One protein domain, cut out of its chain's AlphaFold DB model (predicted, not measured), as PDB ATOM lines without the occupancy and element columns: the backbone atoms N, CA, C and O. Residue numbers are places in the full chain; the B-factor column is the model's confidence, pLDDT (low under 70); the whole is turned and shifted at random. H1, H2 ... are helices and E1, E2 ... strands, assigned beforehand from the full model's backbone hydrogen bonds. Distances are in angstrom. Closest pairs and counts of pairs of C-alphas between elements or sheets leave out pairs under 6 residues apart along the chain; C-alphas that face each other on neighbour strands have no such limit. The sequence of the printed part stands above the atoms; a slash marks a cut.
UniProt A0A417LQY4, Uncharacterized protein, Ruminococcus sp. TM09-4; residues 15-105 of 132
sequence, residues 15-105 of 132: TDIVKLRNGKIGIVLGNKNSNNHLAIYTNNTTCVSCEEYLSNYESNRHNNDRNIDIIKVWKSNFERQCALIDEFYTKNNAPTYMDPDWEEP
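This is residues 15 to 105 of the 132 residues of an uncharacterized protein of Ruminococcus sp. TM09-4 (UniProt A0A417LQY4). One strongly twisted, curled sheet of five strands has a single helix, H1, over one face, in two layers. On the side of the sheet away from H1, the long link of residues 54 to 69 runs from one edge strand, E4, to the other, E5, and after H1 the last residues return to pair briefly with E5. The printed part has 91 residues, with five named strands and one named helix in the order E1 E2 E3 E4 E5 H1; the sheet's order is E4 E3 E2 E1 E5, all antiparallel. The class is mixed, helices and strands, with 38 residues in named elements, under half of those printed. The whole is compact, with a radius of gyration of the C-alphas of 12.3 A, and spans 32 by 30 by 26 A.

E1, residues 17 to 20, and E2, residues 25 to 30, form a hairpin, with N 18 and O 26 2.8 A apart, within hydrogen-bond range. E2 forms a hairpin with E3, residues 38 to 43, where N 27 and O 41 are 2.8 A apart. E3 forms the next hairpin with E4, residues 48 to 53, where N 40 and O 52 are 2.8 A apart. E1 to E4 are a meander, each strand the antiparallel neighbour of the one before. E5, residues 70 to 74, is antiparallel to E1 at 162 degrees between directions, with N 19 and O 72 2.9 A apart. E4 and E5 are the edge strands and are apart. H1, residues 81 to 91, is on the sheet at a height of 8.4 A. It lies over E2, slantwise to the strands at 50 degrees on the local plane, and only just not over E3, on which 2 of its C-alphas fall. The closest C-alphas of E2 and H1 are those of Ile 27 and Phe 88, 7.2 A apart. In H1 every O i to N i+4 pair is within hydrogen-bond range.

E1 begins at C-alpha 17, (105.601, 109.548, 76.629), and measures 9.9 A from first to last C-alpha. E2 measures 16.6 A, E3 16.3 A, E4 14.4 A and E5 11.1 A. E5 begins at C-alpha 70, (112.366, 116.525, 73.697). H1 measures 15.1 A and ends at C-alpha 91, (110.475, 101.144, 85.145).

The two C-alphas farthest apart are those of Asn 64 and Glu 79, at 34.9 A. The printed part has no cut. The link E4 to E5, with 16 residues, is long. Residues 92 to 105 hold no named element; residues 102 to 103 pair antiparallel with residues 72 to 73 of E5. The mean pLDDT of the printed part is 90.6, and no printed residue is under 70.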
ATOM      1  N   THR A  15      98.872 111.677  78.058       93.38
ATOM      2  CA  THR A  15      99.396 110.305  78.126       93.38
ATOM      3  C   THR A  15     100.500 109.942  77.135       93.38
ATOM      4  O   THR A  15     101.032 108.839  77.237       93.38
ATOM      5  N   ASP A  16     100.908 110.847  76.240       95.25
ATOM      6  CA  ASP A  16     102.128 110.639  75.454       95.25
ATOM      7  C   ASP A  16     103.351 110.518  76.370       95.25
ATOM      8  O   ASP A  16     103.442 111.185  77.408       95.25
ATOM      9  N   ILE A  17     104.311 109.692  75.954       94.94
ATOM     10  CA  ILE A  17     105.601 109.548  76.629       94.94
ATOM     11  C   ILE A  17     106.668 110.274  75.823       94.94
ATOM     12  O   ILE A  17     106.728 110.172  74.599       94.94
ATOM     13  N   VAL A  18     107.542 110.990  76.520       95.94
ATOM     14  CA  VAL A  18     108.668 111.708  75.931       95.94
ATOM     15  C   VAL A  18     109.971 111.294  76.593       95.94
ATOM     16  O   VAL A  18     110.016 111.010  77.791       95.94
ATOM     17  N   LYS A  19     111.057 111.291  75.822       95.06
ATOM     18  CA  LYS A  19     112.413 111.256  76.371       95.06
ATOM     19  C   LYS A  19     113.017 112.643  76.261       95.06
ATOM     20  O   LYS A  19     113.033 113.220  75.173       95.06
ATOM     21  N   LEU A  20     113.527 113.140  77.378       95.50
ATOM     22  CA  LEU A  20     114.220 114.418  77.458       95.50
ATOM     23  C   LEU A  20     115.720 114.223  77.215       95.50
ATOM     24  O   LEU A  20     116.267 113.137  77.440       95.50
ATOM     25  N   ARG A  21     116.405 115.278  76.768       95.06
ATOM     26  CA  ARG A  21     117.842 115.239  76.457       95.06
ATOM     27  C   ARG A  21     118.704 114.852  77.662       95.06
ATOM     28  O   ARG A  21     119.677 114.122  77.499       95.06
ATOM     29  N   ASN A  22     118.307 115.247  78.869       93.31
ATOM     30  CA  ASN A  22     118.935 114.850  80.133       93.31
ATOM     31  C   ASN A  22     118.739 113.360  80.489       93.31
ATOM     32  O   ASN A  22     119.192 112.913  81.541       93.31
ATOM     33  N   GLY A  23     118.062 112.589  79.636       91.81
ATOM     34  CA  GLY A  23     117.840 111.157  79.790       91.81
ATOM     35  C   GLY A  23     116.578 110.793  80.566       91.81
ATOM     36  O   GLY A  23     116.191 109.625  80.526       91.81
ATOM     37  N   LYS A  24     115.915 111.757  81.222       92.38
ATOM     38  CA  LYS A  24     114.657 111.511  81.932       92.38
ATOM     39  C   LYS A  24     113.538 111.141  80.963       92.38
ATOM     40  O   LYS A  24     113.502 111.582  79.812       92.38
ATOM     41  N   ILE A  25     112.592 110.366  81.479       93.25
ATOM     42  CA  ILE A  25     111.350 110.025  80.795       93.25
ATOM     43  C   ILE A  25     110.226 110.841  81.408       93.25
ATOM     44  O   ILE A  25     110.120 110.950  82.631       93.25
ATOM     45  N   GLY A  26     109.417 111.433  80.542       94.81
ATOM     46  CA  GLY A  26     108.276 112.243  80.915       94.81
ATOM     47  C   GLY A  26     106.975 111.647  80.399       94.81
ATOM     48  O   GLY A  26     106.943 111.093  79.303       94.81
ATOM     49  N   ILE A  27     105.900 111.808  81.163       95.12
ATOM     50  CA  ILE A  27     104.524 111.626  80.697       95.12
ATOM     51  C   ILE A  27     103.862 112.992  80.547       95.12
ATOM     52  O   ILE A  27     103.988 113.860  81.413       95.12
ATOM     53  N   VAL A  28     103.142 113.192  79.449       96.44
ATOM     54  CA  VAL A  28     102.355 114.407  79.235       96.44
ATOM     55  C   VAL A  28     101.026 114.268  79.969       96.44
ATOM     56  O   VAL A  28     100.283 113.319  79.736       96.44
ATOM     57  N   LEU A  29     100.687 115.207  80.847       95.88
ATOM     58  CA  LEU A  29      99.414 115.205  81.575       95.88
ATOM     59  C   LEU A  29      98.778 116.593  81.581       95.88
ATOM     60  O   LEU A  29      99.439 117.607  81.355       95.88
ATOM     61  N   GLY A  30      97.476 116.621  81.867       96.50
ATOM     62  CA  GLY A  30      96.719 117.857  82.011       96.50
ATOM     63  C   GLY A  30      97.238 118.714  83.166       96.50
ATOM     64  O   GLY A  30      97.324 118.250  84.302       96.50
ATOM     65  N   ASN A  31      97.536 119.979  82.888       96.62
ATOM     66  CA  ASN A  31      97.945 120.959  83.883       96.62
ATOM     67  C   ASN A  31      97.304 122.319  83.587       96.62
ATOM     68  O   ASN A  31      97.678 123.004  82.641       96.62
ATOM     69  N   LYS A  32      96.368 122.731  84.447       94.81
ATOM     70  CA  LYS A  32      95.614 123.990  84.321       94.81
ATOM     71  C   LYS A  32      96.464 125.265  84.402       94.81
ATOM     72  O   LYS A  32      95.953 126.336  84.104       94.81
ATOM     73  N   ASN A  33      97.712 125.163  84.860       92.25
ATOM     74  CA  ASN A  33      98.620 126.301  84.977       92.25
ATOM     75  C   ASN A  33      99.456 126.514  83.702       92.25
ATOM     76  O   ASN A  33     100.100 127.549  83.576       92.25
ATOM     77  N   SER A  34      99.458 125.550  82.774       92.31
ATOM     78  CA  SER A  34     100.090 125.689  81.461       92.31
ATOM     79  C   SER A  34      99.126 126.356  80.480       92.31
ATOM     80  O   SER A  34      97.946 126.007  80.446       92.31
ATOM     81  N   ASN A  35      99.619 127.262  79.629       93.69
ATOM     82  CA  ASN A  35      98.776 127.975  78.656       93.69
ATOM     83  C   ASN A  35      98.096 127.030  77.649       93.69
ATOM     84  O   ASN A  35      97.014 127.330  77.151       93.69
ATOM     85  N   ASN A  36      98.708 125.877  77.363       92.44
ATOM     86  CA  ASN A  36      98.133 124.831  76.511       92.44
ATOM     87  C   ASN A  36      97.513 123.671  77.311       92.44
ATOM     88  O   ASN A  36      97.224 122.620  76.750       92.44
ATOM     89  N   HIS A  37      97.292 123.863  78.615       96.12
ATOM     90  CA  HIS A  37      96.699 122.896  79.541       96.12
ATOM     91  C   HIS A  37      97.463 121.575  79.689       96.12
ATOM     92  O   HIS A  37      96.916 120.620  80.239       96.12
ATOM     93  N   LEU A  38      98.714 121.502  79.231       97.75
ATOM     94  CA  LEU A  38      99.537 120.300  79.283       97.75
ATOM     95  C   LEU A  38     100.916 120.595  79.878       97.75
ATOM     96  O   LEU A  38     101.489 121.670  79.689       97.75
ATOM     97  N   ALA A  39     101.460 119.615  80.587       97.75
ATOM     98  CA  ALA A  39     102.805 119.659  81.141       97.75
ATOM     99  C   ALA A  39     103.462 118.278  81.078       97.75
ATOM    100  O   ALA A  39     102.773 117.255  81.040       97.75
ATOM    101  N   ILE A  40     104.790 118.263  81.080       97.12
ATOM    102  CA  ILE A  40     105.598 117.055  81.204       97.12
ATOM    103  C   ILE A  40     105.819 116.786  82.686       97.12
ATOM    104  O   ILE A  40     106.287 117.650  83.429       97.12
ATOM    105  N   TYR A  41     105.512 115.569  83.106       95.75
ATOM    106  CA  TYR A  41     105.775 115.076  84.445       95.75
ATOM    107  C   TYR A  41     106.834 113.992  84.375       95.75
ATOM    108  O   TYR A  41     106.700 113.056  83.592       95.75
ATOM    109  N   THR A  42     107.865 114.090  85.200       94.25
ATOM    110  CA  THR A  42     108.887 113.047  85.312       94.25
ATOM    111  C   THR A  42     108.667 112.247  86.581       94.25
ATOM    112  O   THR A  42     108.135 112.763  87.568       94.25
ATOM    113  N   ASN A  43     109.075 110.983  86.547       86.75
ATOM    114  CA  ASN A  43     109.038 110.113  87.709       86.75
ATOM    115  C   ASN A  43     110.402 110.115  88.409       86.75
ATOM    116  O   ASN A  43     111.458 109.939  87.792       86.75
ATOM    117  N   ASN A  44     110.374 110.313  89.716       78.31
ATOM    118  CA  ASN A  44     111.517 110.305  90.610       78.31
ATOM    119  C   ASN A  44     111.324 109.112  91.553       78.31
ATOM    120  O   ASN A  44     110.228 108.577  91.678       78.31
ATOM    121  N   THR A  45     112.351 108.714  92.300       73.19
ATOM    122  CA  THR A  45     112.284 107.530  93.181       73.19
ATOM    123  C   THR A  45     111.130 107.547  94.196       73.19
ATOM    124  O   THR A  45     110.767 106.499  94.721       73.19
ATOM    125  N   THR A  46     110.570 108.720  94.500       75.31
ATOM    126  CA  THR A  46     109.559 108.918  95.547       75.31
ATOM    127  C   THR A  46     108.210 109.422  95.043       75.31
ATOM    128  O   THR A  46     107.217 109.283  95.756       75.31
ATOM    129  N   CYS A  47     108.152 110.065  93.876       82.19
ATOM    130  CA  CYS A  47     106.933 110.692  93.372       82.19
ATOM    131  C   CYS A  47     107.064 111.093  91.902       82.19
ATOM    132  O   CYS A  47     108.164 111.225  91.374       82.19
ATOM    133  N   VAL A  48     105.913 111.350  91.282       89.19
ATOM    134  CA  VAL A  48     105.815 112.027  89.991       89.19
ATOM    135  C   VAL A  48     105.640 113.521  90.237       89.19
ATOM    136  O   VAL A  48     104.736 113.930  90.971       89.19
ATOM    137  N   SER A  49     106.492 114.337  89.624       92.19
ATOM    138  CA  SER A  49     106.438 115.798  89.716       92.19
ATOM    139  C   SER A  49     106.380 116.442  88.337       92.19
ATOM    140  O   SER A  49     106.893 115.895  87.364       92.19
ATOM    141  N   CYS A  50     105.749 117.615  88.262       94.81
ATOM    142  CA  CYS A  50     105.772 118.440  87.058       94.81
ATOM    143  C   CYS A  50     107.216 118.886  86.809       94.81
ATOM    144  O   CYS A  50     107.793 119.547  87.668       94.81
ATOM    145  N   GLU A  51     107.776 118.511  85.663       94.62
ATOM    146  CA  GLU A  51     109.102 118.953  85.233       94.62
ATOM    147  C   GLU A  51     108.980 120.302  84.520       94.62
ATOM    148  O   GLU A  51     109.667 121.243  84.894       94.62
ATOM    149  N   GLU A  52     108.075 120.422  83.538       96.06
ATOM    150  CA  GLU A  52     107.927 121.655  82.756       96.06
ATOM    151  C   GLU A  52     106.568 121.754  82.042       96.06
ATOM    152  O   GLU A  52     105.954 120.746  81.678       96.06
ATOM    153  N   TYR A  53     106.092 122.975  81.812       96.94
ATOM    154  CA  TYR A  53     104.885 123.266  81.043       96.94
ATOM    155  C   TYR A  53     105.147 123.165  79.541       96.94
ATOM    156  O   TYR A  53     106.117 123.718  79.028       96.94
ATOM    157  N   LEU A  54     104.231 122.537  78.792       95.56
ATOM    158  CA  LEU A  54     104.385 122.442  77.338       95.56
ATOM    159  C   LEU A  54     104.303 123.807  76.639       95.56
ATOM    160  O   LEU A  54     104.753 123.929  75.508       95.56
ATOM    161  N   SER A  55     103.766 124.840  77.292       95.00
ATOM    162  CA  SER A  55     103.796 126.210  76.766       95.00
ATOM    163  C   SER A  55     105.199 126.822  76.705       95.00
ATOM    164  O   SER A  55     105.373 127.849  76.055       95.00
ATOM    165  N   ASN A  56     106.185 126.216  77.375       96.12
ATOM    166  CA  ASN A  56     107.580 126.663  77.379       96.12
ATOM    167  C   ASN A  56     108.428 125.971  76.297       96.12
ATOM    168  O   ASN A  56     109.655 126.072  76.317       96.12
ATOM    169  N   TYR A  57     107.780 125.273  75.362       94.44
ATOM    170  CA  TYR A  57     108.430 124.610  74.242       94.44
ATOM    171  C   TYR A  57     107.999 125.220  72.915       94.44
ATOM    172  O   TYR A  57     106.814 125.455  72.671       94.44
ATOM    173  N   GLU A  58     108.966 125.374  72.020       92.50
ATOM    174  CA  GLU A  58     108.732 125.572  70.599       92.50
ATOM    175  C   GLU A  58     109.057 124.263  69.869       92.50
ATOM    176  O   GLU A  58     110.216 123.895  69.651       92.50
ATOM    177  N   SER A  59     108.008 123.517  69.505       90.56
ATOM    178  CA  SER A  59     108.124 122.132  69.025       90.56
ATOM    179  C   SER A  59     108.845 121.239  70.046       90.56
ATOM    180  O   SER A  59     108.310 120.992  71.123       90.56
ATOM    181  N   ASN A  60     110.050 120.756  69.728       92.88
ATOM    182  CA  ASN A  60     110.826 119.879  70.597       92.88
ATOM    183  C   ASN A  60     111.818 120.635  71.493       92.88
ATOM    184  O   ASN A  60     112.448 120.024  72.354       92.88
ATOM    185  N   ARG A  61     111.990 121.945  71.280       93.62
ATOM    186  CA  ARG A  61     113.013 122.756  71.943       93.62
ATOM    187  C   ARG A  61     112.417 123.510  73.109       93.62
ATOM    188  O   ARG A  61     111.425 124.214  72.940       93.62
ATOM    189  N   HIS A  62     113.037 123.388  74.271       95.75
ATOM    190  CA  HIS A  62     112.654 124.205  75.408       95.75
ATOM    191  C   HIS A  62     113.206 125.627  75.244       95.75
ATOM    192  O   HIS A  62     114.332 125.818  74.777       95.75
ATOM    193  N   ASN A  63     112.432 126.627  75.661       93.62
ATOM    194  CA  ASN A  63     112.761 128.033  75.426       93.62
ATOM    195  C   ASN A  63     114.048 128.481  76.142       93.62
ATOM    196  O   ASN A  63     114.768 129.327  75.619       93.62
ATOM    197  N   ASN A  64     114.353 127.909  77.316       93.19
ATOM    198  CA  ASN A  64     115.430 128.399  78.193       93.19
ATOM    199  C   ASN A  64     116.467 127.341  78.618       93.19
ATOM    200  O   ASN A  64     117.512 127.700  79.150       93.19
ATOM    201  N   ASP A  65     116.200 126.048  78.420       93.69
ATOM    202  CA  ASP A  65     117.059 124.960  78.916       93.69
ATOM    203  C   ASP A  65     117.069 123.773  77.952       93.69
ATOM    204  O   ASP A  65     116.158 122.951  77.930       93.69
ATOM    205  N   ARG A  66     118.151 123.656  77.185       92.25
ATOM    206  CA  ARG A  66     118.330 122.596  76.185       92.25
ATOM    207  C   ARG A  66     118.459 121.197  76.787       92.25
ATOM    208  O   ARG A  66     118.302 120.215  76.061       92.25
ATOM    209  N   ASN A  67     118.734 121.075  78.089       94.56
ATOM    210  CA  ASN A  67     118.818 119.773  78.755       94.56
ATOM    211  C   ASN A  67     117.460 119.081  78.850       94.56
ATOM    212  O   ASN A  67     117.408 117.864  79.008       94.56
ATOM    213  N   ILE A  68     116.369 119.832  78.728       95.69
ATOM    214  CA  ILE A  68     115.014 119.286  78.717       95.69
ATOM    215  C   ILE A  68     114.366 119.344  77.333       95.69
ATOM    216  O   ILE A  68     113.173 119.108  77.218       95.69
ATOM    217  N   ASP A  69     115.147 119.562  76.267       96.19
ATOM    218  CA  ASP A  69     114.660 119.338  74.902       96.19
ATOM    219  C   ASP A  69     114.091 117.917  74.764       96.19
ATOM    220  O   ASP A  69     114.640 116.941  75.291       96.19
ATOM    221  N   ILE A  70     113.008 117.797  74.005       96.56
ATOM    222  CA  ILE A  70     112.366 116.525  73.697       96.56
ATOM    223  C   ILE A  70     113.124 115.884  72.539       96.56
ATOM    224  O   ILE A  70     113.257 116.469  71.463       96.56
ATOM    225  N   ILE A  71     113.624 114.669  72.762       95.12
ATOM    226  CA  ILE A  71     114.444 113.948  71.780       95.12
ATOM    227  C   ILE A  71     113.764 112.697  71.231       95.12
ATOM    228  O   ILE A  71     114.155 112.213  70.175       95.12
ATOM    229  N   LYS A  72     112.751 112.162  71.923       95.62
ATOM    230  CA  LYS A  72     111.902 111.067  71.430       95.62
ATOM    231  C   LYS A  72     110.471 111.234  71.923       95.62
ATOM    232  O   LYS A  72     110.273 111.729  73.035       95.62
ATOM    233  N   VAL A  73     109.506 110.778  71.130       95.81
ATOM    234  CA  VAL A  73     108.074 110.772  71.458       95.81
ATOM    235  C   VAL A  73     107.487 109.398  71.151       95.81
ATOM    236  O   VAL A  73     107.684 108.874  70.058       95.81
ATOM    237  N   TRP A  74     106.719 108.861  72.095       95.12
ATOM    238  CA  TRP A  74     105.814 107.735  71.889       95.12
ATOM    239  C   TRP A  74     104.384 108.234  72.069       95.12
ATOM    240  O   TRP A  74     103.995 108.682  73.153       95.12
ATOM    241  N   LYS A  75     103.613 108.177  70.988       94.88
ATOM    242  CA  LYS A  75     102.223 108.605  70.942       94.88
ATOM    243  C   LYS A  75     101.355 107.574  71.638       94.88
ATOM    244  O   LYS A  75     101.371 106.382  71.325       94.88
ATOM    245  N   SER A  76     100.554 108.058  72.571       90.62
ATOM    246  CA  SER A  76      99.556 107.240  73.230       90.62
ATOM    247  C   SER A  76      98.348 107.041  72.321       90.62
ATOM    248  O   SER A  76      97.871 107.957  71.650       90.62
ATOM    249  N   ASN A  77      97.849 105.810  72.296       88.69
ATOM    250  CA  ASN A  77      96.594 105.436  71.665       88.69
ATOM    251  C   ASN A  77      95.938 104.313  72.478       88.69
ATOM    252  O   ASN A  77      96.558 103.748  73.381       88.69
ATOM    253  N   PHE A  78      94.695 103.966  72.145       85.81
ATOM    254  CA  PHE A  78      93.915 102.983  72.902       85.81
ATOM    255  C   PHE A  78      94.624 101.627  73.075       85.81
ATOM    256  O   PHE A  78      94.474 100.984  74.109       85.81
ATOM    257  N   GLU A  79      95.428 101.209  72.095       86.75
ATOM    258  CA  GLU A  79      96.129  99.922  72.121       86.75
ATOM    259  C   GLU A  79      97.363  99.937  73.033       86.75
ATOM    260  O   GLU A  79      97.691  98.922  73.647       86.75
ATOM    261  N   ARG A  80      98.061 101.078  73.127       87.62
ATOM    262  CA  ARG A  80      99.375 101.175  73.788       87.62
ATOM    263  C   ARG A  80      99.374 101.972  75.091       87.62
ATOM    264  O   ARG A  80     100.316 101.827  75.868       87.62
ATOM    265  N   GLN A  81      98.334 102.764  75.370       88.94
ATOM    266  CA  GLN A  81      98.290 103.688  76.512       88.94
ATOM    267  C   GLN A  81      98.579 103.003  77.855       88.94
ATOM    268  O   GLN A  81      99.347 103.518  78.658       88.94
ATOM    269  N   CYS A  82      98.007 101.816  78.093       88.00
ATOM    270  CA  CYS A  82      98.166 101.119  79.368       88.00
ATOM    271  C   CYS A  82      99.615 100.683  79.575       88.00
ATOM    272  O   CYS A  82     100.142 100.817  80.673       88.00
ATOM    273  N   ALA A  83     100.261 100.205  78.513       86.75
ATOM    274  CA  ALA A  83     101.635  99.737  78.569       86.75
ATOM    275  C   ALA A  83     102.625 100.913  78.700       86.75
ATOM    276  O   ALA A  83     103.544 100.846  79.508       86.75
ATOM    277  N   LEU A  84     102.375 102.027  77.996       87.44
ATOM    278  CA  LEU A  84     103.137 103.277  78.134       87.44
ATOM    279  C   LEU A  84     103.086 103.836  79.564       87.44
ATOM    280  O   LEU A  84     104.114 104.202  80.134       87.44
ATOM    281  N   ILE A  85     101.885 103.891  80.146       88.50
ATOM    282  CA  ILE A  85     101.672 104.376  81.512       88.50
ATOM    283  C   ILE A  85     102.355 103.444  82.516       88.50
ATOM    284  O   ILE A  85     103.085 103.920  83.385       88.50
ATOM    285  N   ASP A  86     102.152 102.131  82.394       86.50
ATOM    286  CA  ASP A  86     102.770 101.150  83.288       86.50
ATOM    287  C   ASP A  86     104.297 101.258  83.260       86.50
ATOM    288  O   ASP A  86     104.939 101.324  84.306       86.50
ATOM    289  N   GLU A  87     104.897 101.384  82.077       84.31
ATOM    290  CA  GLU A  87     106.346 101.505  81.924       84.31
ATOM    291  C   GLU A  87     106.911 102.787  82.549       84.31
ATOM    292  O   GLU A  87     107.943 102.742  83.231       84.31
ATOM    293  N   PHE A  88     106.204 103.909  82.401       88.50
ATOM    294  CA  PHE A  88     106.564 105.168  83.049       88.50
ATOM    295  C   PHE A  88     106.561 105.053  84.585       88.50
ATOM    296  O   PHE A  88     107.511 105.486  85.248       88.50
ATOM    297  N   TYR A  89     105.525 104.443  85.167       85.19
ATOM    298  CA  TYR A  89     105.393 104.338  86.625       85.19
ATOM    299  C   TYR A  89     106.267 103.242  87.247       85.19
ATOM    300  O   TYR A  89     106.744 103.423  88.366       85.19
ATOM    301  N   THR A  90     106.492 102.124  86.551       80.69
ATOM    302  CA  THR A  90     107.184 100.949  87.118       80.69
ATOM    303  C   THR A  90     108.673 100.904  86.810       80.69
ATOM    304  O   THR A  90     109.456 100.489  87.665       80.69
ATOM    305  N   LYS A  91     109.088 101.312  85.605       71.56
ATOM    306  CA  LYS A  91     110.475 101.144  85.145       71.56
ATOM    307  C   LYS A  91     111.255 102.447  85.083       71.56
ATOM    308  O   LYS A  91     112.479 102.381  85.029       71.56
ATOM    309  N   ASN A  92     110.570 103.595  85.062       71.69
ATOM    310  CA  ASN A  92     111.167 104.922  84.872       71.69
ATOM    311  C   ASN A  92     112.168 104.971  83.698       71.69
ATOM    312  O   ASN A  92     113.211 105.617  83.763       71.69
ATOM    313  N   ASN A  93     111.879 104.212  82.640       70.75
ATOM    314  CA  ASN A  93     112.761 104.007  81.499       70.75
ATOM    315  C   ASN A  93     111.981 104.187  80.200       70.75
ATOM    316  O   ASN A  93     110.758 104.060  80.174       70.75
ATOM    317  N   ALA A  94     112.705 104.515  79.127       74.50
ATOM    318  CA  ALA A  94     112.111 104.605  77.802       74.50
ATOM    319  C   ALA A  94     111.544 103.237  77.403       74.50
ATOM    320  O   ALA A  94     112.180 102.222  77.714       74.50
ATOM    321  N   PRO A  95     110.426 103.202  76.663       79.94
ATOM    322  CA  PRO A  95     109.917 101.952  76.146       79.94
ATOM    323  C   PRO A  95     110.936 101.197  75.303       79.94
ATOM    324  O   PRO A  95     111.485 101.738  74.346       79.94
ATOM    325  N   THR A  96     111.207  99.943  75.673       80.88
ATOM    326  CA  THR A  96     112.197  99.099  74.976       80.88
ATOM    327  C   THR A  96     111.568  98.132  73.979       80.88
ATOM    328  O   THR A  96     112.281  97.546  73.172       80.88
ATOM    329  N   TYR A  97     110.255  97.912  74.057       80.69
ATOM    330  CA  TYR A  97     109.530  96.974  73.192       80.69
ATOM    331  C   TYR A  97     108.850  97.655  71.995       80.69
ATOM    332  O   TYR A  97     108.183  96.980  71.212       80.69
ATOM    333  N   MET A  98     108.985  98.976  71.861       84.31
ATOM    334  CA  MET A  98     108.435  99.734  70.740       84.31
ATOM    335  C   MET A  98     109.317 100.922  70.375       84.31
ATOM    336  O   MET A  98     109.817 101.643  71.244       84.31
ATOM    337  N   ASP A  99     109.445 101.140  69.073       90.25
ATOM    338  CA  ASP A  99     110.126 102.304  68.527       90.25
ATOM    339  C   ASP A  99     109.331 103.587  68.819       90.25
ATOM    340  O   ASP A  99     108.097 103.540  68.908       90.25
ATOM    341  N   PRO A 100     110.016 104.731  68.988       92.62
ATOM    342  CA  PRO A 100     109.346 106.016  69.103       92.62
ATOM    343  C   PRO A 100     108.659 106.384  67.783       92.62
ATOM    344  O   PRO A 100     109.193 106.150  66.700       92.62
ATOM    345  N   ASP A 101     107.500 107.030  67.873       93.31
ATOM    346  CA  ASP A 101     106.805 107.597  66.713       93.31
ATOM    347  C   ASP A 101     107.571 108.787  66.118       93.31
ATOM    348  O   ASP A 101     107.415 109.123  64.943       93.31
ATOM    349  N   TRP A 102     108.408 109.435  66.932       94.44
ATOM    350  CA  TRP A 102     109.303 110.496  66.493       94.44
ATOM    351  C   TRP A 102     110.602 110.511  67.296       94.44
ATOM    352  O   TRP A 102     110.592 110.352  68.517       94.44
ATOM    353  N   GLU A 103     111.712 110.776  66.616       93.44
ATOM    354  CA  GLU A 103     113.032 110.982  67.205       93.44
ATOM    355  C   GLU A 103     113.657 112.246  66.610       93.44
ATOM    356  O   GLU A 103     113.490 112.524  65.419       93.44
ATOM    357  N   GLU A 104     114.345 113.022  67.450       90.38
ATOM    358  CA  GLU A 104     115.050 114.224  67.017       90.38
ATOM    359  C   GLU A 104     116.039 113.859  65.903       90.38
ATOM    360  O   GLU A 104     116.888 112.987  66.108       90.38
ATOM    361  N   PRO A 105     115.965 114.522  64.733       81.81
ATOM    362  CA  PRO A 105     116.927 114.296  63.672       81.81
ATOM    363  C   PRO A 105     118.340 114.588  64.174       81.81
ATOM    364  O   PRO A 105     118.660 115.717  64.558       81.81
TER     365      PRO A 105